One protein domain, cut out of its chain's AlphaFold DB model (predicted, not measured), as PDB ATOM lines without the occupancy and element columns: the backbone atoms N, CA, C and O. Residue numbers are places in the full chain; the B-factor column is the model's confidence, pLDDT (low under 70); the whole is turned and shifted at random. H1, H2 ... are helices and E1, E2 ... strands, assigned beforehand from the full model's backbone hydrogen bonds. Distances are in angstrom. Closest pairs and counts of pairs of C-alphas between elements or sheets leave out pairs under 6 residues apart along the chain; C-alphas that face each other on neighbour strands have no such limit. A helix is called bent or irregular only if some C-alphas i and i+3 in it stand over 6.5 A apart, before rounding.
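What this domain is: This is residues 459 to 546 of the 1053 residues of an uncharacterized protein of Candidatus Chloroploca asiatica (UniProt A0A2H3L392). The model has two parts: a cluster of three helices, H1, H2 and H3, with the short hairpin E1-E2 beside it, and a longer two-stranded hairpin, E3-E4, at the other end of the longest axis. The long E1 to E2 link reaches across to E3-E4 and returns, and the long E2 to E3 link joins the two parts. The printed part has 88 residues, in the order H1 H2 H3 E1 E2 E3 E4, with two antiparallel sheets of two strands each. The class is mixed, though under half of the residues are in named elements. It is compact, with a radius of gyration of the C-alphas of 13.1 A and spans of 40 by 27 by 20 A.

How they stand to each other: Begin at the hairpin of E3, residues 528 to 533, and E4, residues 539 to 544, antiparallel at 148 degrees; N 532 and O 540 are 2.8 A apart, within hydrogen-bond range. E3 and E4 are apart from H1, residues 459 to 466, and from H3, residues 476 to 487. H1 and H3 touch, closest at the C-alphas of Val 466 and Leu 483, 5.6 A, at a steep tilt of 49 degrees, the same way. H2, residues 469 to 473, touches H1, closest at the C-alphas of Gln 463 and Gln 469, 5.7 A. E1, residues 492 to 494, and E2, residues 510 to 512, form an antiparallel hairpin at 164 degrees; N 493 and O 511 are 2.8 A apart, within hydrogen-bond range. The closest C-alphas of H3 and E1 are those of Ala 482 and Ile 493, 5.9 A. In H1 and H3 every O i to N i+4 pair is within hydrogen-bond range; in H2, 0 of 1 is, and 1 of 2 O i to N i+3 pairs.

Where its parts are: Find C-alpha 459 at (-28.713, -1.572, 3.778), where H1 begins. H2 is irregular: C-alphas 469 and 472 are 7.4 A apart. H3 measures 16.4 A, E3 16.9 A and E4 15.8 A, ending at C-alpha 544, (-41.846, 3.564, 5.540).

The domain as a whole: The C-alphas farthest apart, of Ala 488 and Ala 535, are 40.4 A apart. The printed part has no cut; the links E1 to E2 and E2 to E3 are long. No printed residue is under 70 in pLDDT.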
ATOM      1  N   ALA A 459     -28.109  -0.621   2.857       94.56
ATOM      2  CA  ALA A 459     -28.713  -1.572   3.778       94.56
ATOM      3  C   ALA A 459     -28.166  -2.991   3.605       94.56
ATOM      4  O   ALA A 459     -27.870  -3.659   4.589       94.56
ATOM      5  N   SER A 460     -27.974  -3.447   2.366       93.81
ATOM      6  CA  SER A 460     -27.399  -4.771   2.098       93.81
ATOM      7  C   SER A 460     -25.950  -4.888   2.557       93.81
ATOM      8  O   SER A 460     -25.535  -5.951   3.012       93.81
ATOM      9  N   ALA A 461     -25.186  -3.797   2.478       94.56
ATOM     10  CA  ALA A 461     -23.829  -3.757   3.005       94.56
ATOM     11  C   ALA A 461     -23.824  -3.862   4.529       94.56
ATOM     12  O   ALA A 461     -23.016  -4.600   5.086       94.56
ATOM     13  N   ILE A 462     -24.754  -3.169   5.190       93.94
ATOM     14  CA  ILE A 462     -24.912  -3.231   6.644       93.94
ATOM     15  C   ILE A 462     -25.361  -4.630   7.074       93.94
ATOM     16  O   ILE A 462     -24.743  -5.205   7.963       93.94
ATOM     17  N   GLN A 463     -26.356  -5.211   6.401       92.50
ATOM     18  CA  GLN A 463     -26.819  -6.580   6.638       92.50
ATOM     19  C   GLN A 463     -25.657  -7.578   6.597       92.50
ATOM     20  O   GLN A 463     -25.486  -8.368   7.522       92.50
ATOM     21  N   LEU A 464     -24.820  -7.498   5.559       91.31
ATOM     22  CA  LEU A 464     -23.667  -8.379   5.396       91.31
ATOM     23  C   LEU A 464     -22.575  -8.114   6.444       91.31
ATOM     24  O   LEU A 464     -21.975  -9.056   6.957       91.31
ATOM     25  N   ALA A 465     -22.312  -6.844   6.759       92.75
ATOM     26  CA  ALA A 465     -21.279  -6.448   7.712       92.75
ATOM     27  C   ALA A 465     -21.633  -6.830   9.155       92.75
ATOM     28  O   ALA A 465     -20.754  -7.269   9.891       92.75
ATOM     29  N   VAL A 466     -22.902  -6.692   9.549       92.94
ATOM     30  CA  VAL A 466     -23.405  -7.126  10.861       92.94
ATOM     31  C   VAL A 466     -23.627  -8.644  10.881       92.94
ATOM     32  O   VAL A 466     -23.426  -9.284  11.908       92.94
ATOM     33  N   GLY A 467     -23.968  -9.240   9.738       91.19
ATOM     34  CA  GLY A 467     -24.229 -10.672   9.599       91.19
ATOM     35  C   GLY A 467     -25.627 -11.089  10.056       91.19
ATOM     36  O   GLY A 467     -25.812 -12.244  10.419       91.19
ATOM     37  N   THR A 468     -26.597 -10.173  10.079       90.00
ATOM     38  CA  THR A 468     -27.994 -10.498  10.403       90.00
ATOM     39  C   THR A 468     -28.976  -9.673   9.575       90.00
ATOM     40  O   THR A 468     -28.785  -8.472   9.371       90.00
ATOM     41  N   GLN A 469     -30.068 -10.301   9.148       87.88
ATOM     42  CA  GLN A 469     -31.247  -9.699   8.537       87.88
ATOM     43  C   GLN A 469     -31.949  -8.741   9.499       87.88
ATOM     44  O   GLN A 469     -32.580  -7.789   9.054       87.88
ATOM     45  N   SER A 470     -31.764  -8.910  10.813       86.75
ATOM     46  CA  SER A 470     -32.354  -8.047  11.843       86.75
ATOM     47  C   SER A 470     -31.594  -6.728  12.059       86.75
ATOM     48  O   SER A 470     -31.942  -5.966  12.950       86.75
ATOM     49  N   TRP A 471     -30.573  -6.401  11.258       87.00
ATOM     50  CA  TRP A 471     -29.775  -5.170  11.421       87.00
ATOM     51  C   TRP A 471     -30.615  -3.877  11.407       87.00
ATOM     52  O   TRP A 471     -30.208  -2.868  11.977       87.00
ATOM     53  N   TRP A 472     -31.784  -3.893  10.757       83.69
ATOM     54  CA  TRP A 472     -32.641  -2.720  10.558       83.69
ATOM     55  C   TRP A 472     -33.259  -2.175  11.856       83.69
ATOM     56  O   TRP A 472     -33.699  -1.025  11.878       83.69
ATOM     57  N   VAL A 473     -33.289  -2.957  12.946       83.75
ATOM     58  CA  VAL A 473     -33.779  -2.469  14.250       83.75
ATOM     59  C   VAL A 473     -32.791  -1.516  14.934       83.75
ATOM     60  O   VAL A 473     -33.188  -0.743  15.813       83.75
ATOM     61  N   LEU A 474     -31.523  -1.538  14.509       86.62
ATOM     62  CA  LEU A 474     -30.420  -0.817  15.136       86.62
ATOM     63  C   LEU A 474     -30.438   0.677  14.789       86.62
ATOM     64  O   LEU A 474     -30.690   1.075  13.650       86.62
ATOM     65  N   ASP A 475     -30.126   1.519  15.770       85.31
ATOM     66  CA  ASP A 475     -29.694   2.894  15.507       85.31
ATOM     67  C   ASP A 475     -28.169   2.998  15.339       85.31
ATOM     68  O   ASP A 475     -27.471   1.991  15.264       85.31
ATOM     69  N   ILE A 476     -27.648   4.220  15.188       85.81
ATOM     70  CA  ILE A 476     -26.240   4.432  14.828       85.81
ATOM     71  C   ILE A 476     -25.266   3.961  15.914       85.81
ATOM     72  O   ILE A 476     -24.209   3.428  15.578       85.81
ATOM     73  N   ASP A 477     -25.636   4.102  17.188       87.62
ATOM     74  CA  ASP A 477     -24.789   3.694  18.310       87.62
ATOM     75  C   ASP A 477     -24.796   2.167  18.429       87.62
ATOM     76  O   ASP A 477     -23.739   1.533  18.449       87.62
ATOM     77  N   GLN A 478     -25.988   1.563  18.381       92.00
ATOM     78  CA  GLN A 478     -26.141   0.108  18.411       92.00
ATOM     79  C   GLN A 478     -25.521  -0.573  17.181       92.00
ATOM     80  O   GLN A 478     -24.990  -1.677  17.285       92.00
ATOM     81  N   LEU A 479     -25.537   0.075  16.011       92.38
ATOM     82  CA  LEU A 479     -24.831  -0.411  14.826       92.38
ATOM     83  C   LEU A 479     -23.314  -0.438  15.055       92.38
ATOM     84  O   LEU A 479     -22.654  -1.392  14.646       92.38
ATOM     85  N   GLY A 480     -22.759   0.572  15.729       93.25
ATOM     86  CA  GLY A 480     -21.352   0.590  16.132       93.25
ATOM     87  C   GLY A 480     -20.999  -0.573  17.062       93.25
ATOM     88  O   GLY A 480     -20.027  -1.287  16.804       93.25
ATOM     89  N   GLU A 481     -21.822  -0.814  18.087       94.25
ATOM     90  CA  GLU A 481     -21.679  -1.950  19.012       94.25
ATOM     91  C   GLU A 481     -21.731  -3.293  18.277       94.25
ATOM     92  O   GLU A 481     -20.876  -4.160  18.481       94.25
ATOM     93  N   ALA A 482     -22.712  -3.451  17.388       94.75
ATOM     94  CA  ALA A 482     -22.919  -4.660  16.608       94.75
ATOM     95  C   ALA A 482     -21.732  -4.949  15.683       94.75
ATOM     96  O   ALA A 482     -21.232  -6.073  15.648       94.75
ATOM     97  N   LEU A 483     -21.228  -3.933  14.976       95.00
ATOM     98  CA  LEU A 483     -20.056  -4.068  14.111       95.00
ATOM     99  C   LEU A 483     -18.794  -4.398  14.913       95.00
ATOM    100  O   LEU A 483     -18.024  -5.261  14.497       95.00
ATOM    101  N   GLN A 484     -18.587  -3.765  16.070       95.75
ATOM    102  CA  GLN A 484     -17.442  -4.057  16.934       95.75
ATOM    103  C   GLN A 484     -17.453  -5.516  17.408       95.75
ATOM    104  O   GLN A 484     -16.439  -6.208  17.301       95.75
ATOM    105  N   GLN A 485     -18.598  -6.002  17.891       96.06
ATOM    106  CA  GLN A 485     -18.755  -7.391  18.331       96.06
ATOM    107  C   GLN A 485     -18.613  -8.372  17.168       96.06
ATOM    108  O   GLN A 485     -17.963  -9.412  17.300       96.06
ATOM    109  N   ARG A 486     -19.154  -8.025  15.996       94.00
ATOM    110  CA  ARG A 486     -19.046  -8.864  14.806       94.00
ATOM    111  C   ARG A 486     -17.605  -8.986  14.320       94.00
ATOM    112  O   ARG A 486     -17.171 -10.091  14.000       94.00
ATOM    113  N   LEU A 487     -16.845  -7.890  14.334       93.44
ATOM    114  CA  LEU A 487     -15.406  -7.889  14.044       93.44
ATOM    115  C   LEU A 487     -14.607  -8.720  15.060       93.44
ATOM    116  O   LEU A 487     -13.593  -9.307  14.691       93.44
ATOM    117  N   ALA A 488     -15.078  -8.818  16.306       94.94
ATOM    118  CA  ALA A 488     -14.510  -9.693  17.334       94.94
ATOM    119  C   ALA A 488     -14.934 -11.174  17.202       94.94
ATOM    120  O   ALA A 488     -14.501 -12.004  17.998       94.94
ATOM    121  N   GLY A 489     -15.752 -11.524  16.204       93.06
ATOM    122  CA  GLY A 489     -16.175 -12.902  15.936       93.06
ATOM    123  C   GLY A 489     -17.383 -13.376  16.748       93.06
ATOM    124  O   GLY A 489     -17.616 -14.580  16.820       93.06
ATOM    125  N   ALA A 490     -18.161 -12.465  17.342       92.75
ATOM    126  CA  ALA A 490     -19.356 -12.826  18.099       92.75
ATOM    127  C   ALA A 490     -20.409 -13.526  17.213       92.75
ATOM    128  O   ALA A 490     -20.658 -13.107  16.076       92.75
ATOM    129  N   ALA A 491     -21.017 -14.591  17.748       91.56
ATOM    130  CA  ALA A 491     -22.160 -15.290  17.148       91.56
ATOM    131  C   ALA A 491     -23.511 -14.708  17.611       91.56
ATOM    132  O   ALA A 491     -24.500 -14.775  16.882       91.56
ATOM    133  N   THR A 492     -23.521 -14.088  18.791       94.12
ATOM    134  CA  THR A 492     -24.642 -13.327  19.344       94.12
ATOM    135  C   THR A 492     -24.142 -11.928  19.663       94.12
ATOM    136  O   THR A 492     -23.103 -11.773  20.303       94.12
ATOM    137  N   ILE A 493     -24.860 -10.920  19.190       94.31
ATOM    138  CA  ILE A 493     -24.586  -9.509  19.439       94.31
ATOM    139  C   ILE A 493     -25.459  -9.075  20.612       94.31
ATOM    140  O   ILE A 493     -26.682  -9.098  20.497       94.31
ATOM    141  N   THR A 494     -24.848  -8.651  21.713       94.50
ATOM    142  CA  THR A 494     -25.562  -8.121  22.882       94.50
ATOM    143  C   THR A 494     -25.573  -6.598  22.824       94.50
ATOM    144  O   THR A 494     -24.522  -5.971  22.717       94.50
ATOM    145  N   LEU A 495     -26.753  -5.990  22.881       94.12
ATOM    146  CA  LEU A 495     -26.923  -4.541  22.794       94.12
ATOM    147  C   LEU A 495     -26.866  -3.912  24.189       94.12
ATOM    148  O   LEU A 495     -27.450  -4.437  25.138       94.12
ATOM    149  N   SER A 496     -26.214  -2.754  24.311       93.06
ATOM    150  CA  SER A 496     -26.125  -2.008  25.578       93.06
ATOM    151  C   SER A 496     -27.489  -1.559  26.112       93.06
ATOM    152  O   SER A 496     -27.663  -1.359  27.315       93.06
ATOM    153  N   ARG A 497     -28.466  -1.423  25.211       93.56
ATOM    154  CA  ARG A 497     -29.868  -1.137  25.508       93.56
ATOM    155  C   ARG A 497     -30.797  -1.885  24.549       93.56
ATOM    156  O   ARG A 497     -30.418  -2.072  23.389       93.56
ATOM    157  N   PRO A 498     -32.017  -2.248  24.987       89.94
ATOM    158  CA  PRO A 498     -33.005  -2.864  24.111       89.94
ATOM    159  C   PRO A 498     -33.348  -1.968  22.916       89.94
ATOM    160  O   PRO A 498     -33.379  -0.737  23.030       89.94
ATOM    161  N   THR A 499     -33.634  -2.576  21.767       89.00
ATOM    162  CA  THR A 499     -34.190  -1.855  20.620       89.00
ATOM    163  C   THR A 499     -35.597  -1.348  20.915       89.00
ATOM    164  O   THR A 499     -36.299  -1.847  21.794       89.00
ATOM    165  N   VAL A 500     -36.038  -0.358  20.140       85.50
ATOM    166  CA  VAL A 500     -37.451   0.036  20.137       85.50
ATOM    167  C   VAL A 500     -38.275  -1.125  19.578       85.50
ATOM    168  O   VAL A 500     -37.841  -1.781  18.626       85.50
ATOM    169  N   ARG A 501     -39.447  -1.377  20.172       85.31
ATOM    170  CA  ARG A 501     -40.411  -2.361  19.669       85.31
ATOM    171  C   ARG A 501     -40.750  -2.036  18.210       85.31
ATOM    172  O   ARG A 501     -41.028  -0.880  17.893       85.31
ATOM    173  N   GLY A 502     -40.689  -3.029  17.332       81.62
ATOM    174  CA  GLY A 502     -41.107  -2.891  15.940       81.62
ATOM    175  C   GLY A 502     -42.590  -3.204  15.780       81.62
ATOM    176  O   GLY A 502     -43.203  -3.785  16.673       81.62
ATOM    177  N   TRP A 503     -43.159  -2.847  14.631       77.50
ATOM    178  CA  TRP A 503     -44.517  -3.265  14.285       77.50
ATOM    179  C   TRP A 503     -44.632  -4.793  14.342       77.50
ATOM    180  O   TRP A 503     -43.949  -5.477  13.587       77.50
ATOM    181  N   GLU A 504     -45.425  -5.301  15.291       71.44
ATOM    182  CA  GLU A 504     -45.597  -6.742  15.569       71.44
ATOM    183  C   GLU A 504     -44.312  -7.489  15.983       71.44
ATOM    184  O   GLU A 504     -44.323  -8.704  16.169       71.44
ATOM    185  N   GLU A 505     -43.213  -6.771  16.231       80.56
ATOM    186  CA  GLU A 505     -41.932  -7.349  16.632       80.56
ATOM    187  C   GLU A 505     -41.511  -6.855  18.025       80.56
ATOM    188  O   GLU A 505     -41.468  -5.644  18.273       80.56
ATOM    189  N   PRO A 506     -41.162  -7.752  18.964       84.75
ATOM    190  CA  PRO A 506     -40.756  -7.350  20.305       84.75
ATOM    191  C   PRO A 506     -39.426  -6.584  20.294       84.75
ATOM    192  O   PRO A 506     -38.589  -6.746  19.403       84.75
ATOM    193  N   ALA A 507     -39.215  -5.764  21.327       87.94
ATOM    194  CA  ALA A 507     -37.913  -5.165  21.603       87.94
ATOM    195  C   ALA A 507     -36.855  -6.261  21.805       87.94
ATOM    196  O   ALA A 507     -37.122  -7.278  22.447       87.94
ATOM    197  N   ARG A 508     -35.647  -6.048  21.276       88.44
ATOM    198  CA  ARG A 508     -34.553  -7.023  21.330       88.44
ATOM    199  C   ARG A 508     -33.369  -6.448  22.092       88.44
ATOM    200  O   ARG A 508     -32.948  -5.328  21.822       88.44
ATOM    201  N   SER A 509     -32.816  -7.227  23.014       92.38
ATOM    202  CA  SER A 509     -31.536  -6.920  23.676       92.38
ATOM    203  C   SER A 509     -30.368  -7.673  23.042       92.38
ATOM    204  O   SER A 509     -29.213  -7.348  23.296       92.38
ATOM    205  N   GLU A 510     -30.667  -8.672  22.213       92.56
ATOM    206  CA  GLU A 510     -29.685  -9.515  21.545       92.56
ATOM    207  C   GLU A 510     -30.098  -9.769  20.093       92.56
ATOM    208  O   GLU A 510     -31.288  -9.856  19.775       92.56
ATOM    209  N   LEU A 511     -29.108  -9.885  19.210       91.38
ATOM    210  CA  LEU A 511     -29.280 -10.271  17.813       91.38
ATOM    211  C   LEU A 511     -28.407 -11.486  17.508       91.38
ATOM    212  O   LEU A 511     -27.200 -11.472  17.748       91.38
ATOM    213  N   THR A 512     -29.008 -12.521  16.935       91.69
ATOM    214  CA  THR A 512     -28.281 -13.705  16.474       91.69
ATOM    215  C   THR A 512     -27.737 -13.461  15.071       91.69
ATOM    216  O   THR A 512     -28.442 -12.934  14.209       91.69
ATOM    217  N   VAL A 513     -26.477 -13.833  14.838       91.75
ATOM    218  CA  VAL A 513     -25.887 -13.846  13.495       91.75
ATOM    219  C   VAL A 513     -26.552 -14.956  12.682       91.75
ATOM    220  O   VAL A 513     -26.607 -16.105  13.124       91.75
ATOM    221  N   ASP A 514     -27.041 -14.619  11.493       88.69
ATOM    222  CA  ASP A 514     -27.760 -15.569  10.652       88.69
ATOM    223  C   ASP A 514     -26.795 -16.569   9.984       88.69
ATOM    224  O   ASP A 514     -25.645 -16.226   9.672       88.69
ATOM    225  N   PRO A 515     -27.238 -17.812   9.718       83.12
ATOM    226  CA  PRO A 515     -26.453 -18.779   8.961       83.12
ATOM    227  C   PRO A 515     -26.062 -18.237   7.583       83.12
ATOM    228  O   PRO A 515     -26.837 -17.545   6.925       83.12
ATOM    229  N   TRP A 516     -24.859 -18.572   7.117       76.25
ATOM    230  CA  TRP A 516     -24.410 -18.202   5.775       76.25
ATOM    231  C   TRP A 516     -24.742 -19.302   4.751       76.25
ATOM    232  O   TRP A 516     -24.389 -20.456   5.003       76.25
ATOM    233  N   PRO A 517     -25.294 -18.975   3.564       70.62
ATOM    234  CA  PRO A 517     -25.741 -17.654   3.112       70.62
ATOM    235  C   PRO A 517     -27.164 -17.324   3.590       70.62
ATOM    236  O   PRO A 517     -28.074 -18.133   3.451       70.62
ATOM    237  N   SER A 518     -27.365 -16.104   4.082       79.94
ATOM    238  CA  SER A 518     -28.681 -15.519   4.353       79.94
ATOM    239  C   SER A 518     -28.699 -14.109   3.773       79.94
ATOM    240  O   SER A 518     -27.803 -13.306   4.031       79.94
ATOM    241  N   PHE A 519     -29.684 -13.823   2.922       88.19
ATOM    242  CA  PHE A 519     -29.828 -12.511   2.304       88.19
ATOM    243  C   PHE A 519     -31.296 -12.121   2.219       88.19
ATOM    244  O   PHE A 519     -32.089 -12.756   1.530       88.19
ATOM    245  N   ASP A 520     -31.645 -11.056   2.925       91.00
ATOM    246  CA  ASP A 520     -32.942 -10.413   2.827       91.00
ATOM    247  C   ASP A 520     -32.872  -9.320   1.761       91.00
ATOM    248  O   ASP A 520     -32.243  -8.270   1.954       91.00
ATOM    249  N   TRP A 521     -33.503  -9.595   0.621       91.69
ATOM    250  CA  TRP A 521     -33.629  -8.653  -0.484       91.69
ATOM    251  C   TRP A 521     -34.736  -7.618  -0.255       91.69
ATOM    252  O   TRP A 521     -34.711  -6.555  -0.871       91.69
ATOM    253  N   PHE A 522     -35.694  -7.886   0.634       92.19
ATOM    254  CA  PHE A 522     -36.868  -7.045   0.820       92.19
ATOM    255  C   PHE A 522     -36.590  -5.872   1.764       92.19
ATOM    256  O   PHE A 522     -36.818  -4.713   1.406       92.19
ATOM    257  N   ARG A 523     -36.027  -6.128   2.951       90.12
ATOM    258  CA  ARG A 523     -35.767  -5.096   3.980       90.12
ATOM    259  C   ARG A 523     -34.852  -3.942   3.548       90.12
ATOM    260  O   ARG A 523     -35.060  -2.839   4.052       90.12
ATOM    261  N   PRO A 524     -33.895  -4.090   2.609       93.12
ATOM    262  CA  PRO A 524     -33.156  -2.953   2.060       93.12
ATOM    263  C   PRO A 524     -34.020  -1.822   1.486       93.12
ATOM    264  O   PRO A 524     -33.533  -0.696   1.374       93.12
ATOM    265  N   SER A 525     -35.287  -2.100   1.161       93.31
ATOM    266  CA  SER A 525     -36.285  -1.128   0.704       93.31
ATOM    267  C   SER A 525     -37.139  -0.512   1.831       93.31
ATOM    268  O   SER A 525     -38.147   0.133   1.543       93.31
ATOM    269  N   ARG A 526     -36.778  -0.714   3.109       91.19
ATOM    270  CA  ARG A 526     -37.533  -0.274   4.303       91.19
ATOM    271  C   ARG A 526     -36.601   0.330   5.367       91.19
ATOM    272  O   ARG A 526     -36.429  -0.221   6.450       91.19
ATOM    273  N   VAL A 527     -35.938   1.445   5.041       90.38
ATOM    274  CA  VAL A 527     -34.836   2.001   5.870       90.38
ATOM    275  C   VAL A 527     -35.188   3.284   6.628       90.38
ATOM    276  O   VAL A 527     -34.358   3.814   7.371       90.38
ATOM    277  N   ILE A 528     -36.400   3.804   6.435       90.81
ATOM    278  CA  ILE A 528     -36.912   4.994   7.121       90.81
ATOM    279  C   ILE A 528     -38.057   4.581   8.031       90.81
ATOM    280  O   ILE A 528     -38.839   3.700   7.688       90.81
ATOM    281  N   PHE A 529     -38.143   5.214   9.199       87.62
ATOM    282  CA  PHE A 529     -39.072   4.812  10.241       87.62
ATOM    283  C   PHE A 529     -39.731   6.014  10.912       87.62
ATOM    284  O   PHE A 529     -39.069   7.031  11.133       87.62
ATOM    285  N   ASP A 530     -40.989   5.830  11.301       87.94
ATOM    286  CA  ASP A 530     -41.728   6.706  12.210       87.94
ATOM    287  C   ASP A 530     -41.922   5.984  13.558       87.94
ATOM    288  O   ASP A 530     -41.985   4.752  13.612       87.94
ATOM    289  N   GLU A 531     -41.976   6.737  14.659       85.94
ATOM    290  CA  GLU A 531     -42.167   6.198  16.016       85.94
ATOM    291  C   GLU A 531     -43.562   6.568  16.519       85.94
ATOM    292  O   GLU A 531     -43.802   7.708  16.907       85.94
ATOM    293  N   MET A 532     -44.484   5.609  16.494       84.88
ATOM    294  CA  MET A 532     -45.889   5.814  16.836       84.88
ATOM    295  C   MET A 532     -46.127   5.556  18.329       84.88
ATOM    296  O   MET A 532     -45.667   4.534  18.845       84.88
ATOM    297  N   PRO A 533     -46.847   6.435  19.045       85.12
ATOM    298  CA  PRO A 533     -47.200   6.193  20.439       85.12
ATOM    299  C   PRO A 533     -48.198   5.032  20.558       85.12
ATOM    300  O   PRO A 533     -49.136   4.921  19.767       85.12
ATOM    301  N   LEU A 534     -48.011   4.178  21.564       81.62
ATOM    302  CA  LEU A 534     -48.927   3.079  21.878       81.62
ATOM    303  C   LEU A 534     -49.962   3.502  22.930       81.62
ATOM    304  O   LEU A 534     -49.651   4.270  23.840       81.62
ATOM    305  N   ALA A 535     -51.175   2.945  22.846       81.81
ATOM    306  CA  ALA A 535     -52.253   3.208  23.808       81.81
ATOM    307  C   ALA A 535     -51.889   2.796  25.249       81.81
ATOM    308  O   ALA A 535     -52.303   3.441  26.206       81.81
ATOM    309  N   GLU A 536     -51.074   1.750  25.395       82.00
ATOM    310  CA  GLU A 536     -50.577   1.235  26.680       82.00
ATOM    311  C   GLU A 536     -49.379   2.038  27.234       82.00
ATOM    312  O   GLU A 536     -48.866   1.735  28.311       82.00
ATOM    313  N   GLY A 537     -48.930   3.073  26.516       79.94
ATOM    314  CA  GLY A 537     -47.685   3.791  26.775       79.94
ATOM    315  C   GLY A 537     -46.484   3.193  26.028       79.94
ATOM    316  O   GLY A 537     -46.462   2.021  25.662       79.94
ATOM    317  N   GLY A 538     -45.467   4.023  25.777       82.94
ATOM    318  CA  GLY A 538     -44.300   3.662  24.963       82.94
ATOM    319  C   GLY A 538     -44.460   3.997  23.476       82.94
ATOM    320  O   GLY A 538     -45.431   4.634  23.067       82.94
ATOM    321  N   VAL A 539     -43.469   3.597  22.675       86.25
ATOM    322  CA  VAL A 539     -43.417   3.869  21.231       86.25
ATOM    323  C   VAL A 539     -43.136   2.596  20.437       86.25
ATOM    324  O   VAL A 539     -42.346   1.746  20.855       86.25
ATOM    325  N   GLU A 540     -43.772   2.486  19.279       87.06
ATOM    326  CA  GLU A 540     -43.570   1.433  18.291       87.06
ATOM    327  C   GLU A 540     -42.962   2.031  17.023       87.06
ATOM    328  O   GLU A 540     -43.440   3.033  16.492       87.06
ATOM    329  N   ARG A 541     -41.903   1.409  16.512       86.31
ATOM    330  CA  ARG A 541     -41.252   1.834  15.277       86.31
ATOM    331  C   ARG A 541     -41.901   1.150  14.073       86.31
ATOM    332  O   ARG A 541     -41.877  -0.076  13.964       86.31
ATOM    333  N   ARG A 542     -42.402   1.948  13.128       86.94
ATOM    334  CA  ARG A 542     -43.042   1.483  11.885       86.94
ATOM    335  C   ARG A 542     -42.257   1.944  10.660       86.94
ATOM    336  O   ARG A 542     -41.670   3.023  10.681       86.94
ATOM    337  N   GLN A 543     -42.180   1.104   9.626       86.69
ATOM    338  CA  GLN A 543     -41.227   1.258   8.513       86.69
ATOM    339  C   GLN A 543     -41.881   1.837   7.262       86.69
ATOM    340  O   GLN A 543     -42.807   1.244   6.714       86.69
ATOM    341  N   ALA A 544     -41.362   2.957   6.766       89.38
ATOM    342  CA  ALA A 544     -41.846   3.564   5.540       89.38
ATOM    343  C   ALA A 544     -41.326   2.788   4.324       89.38
ATOM    344  O   ALA A 544     -40.226   2.224   4.331       89.38
ATOM    345  N   ILE A 545     -42.111   2.805   3.251       91.00
ATOM    346  CA  ILE A 545     -41.716   2.248   1.959       91.00
ATOM    347  C   ILE A 545     -40.651   3.173   1.350       91.00
ATOM    348  O   ILE A 545     -40.910   4.346   1.099       91.00
ATOM    349  N   THR A 546     -39.445   2.657   1.118       93.56
ATOM    350  CA  THR A 546     -38.315   3.390   0.521       93.56
ATOM    351  C   THR A 546     -37.691   2.571  -0.597       93.56
ATOM    352  O   THR A 546     -36.548   2.119  -0.512       93.56
TER     353      THR A 546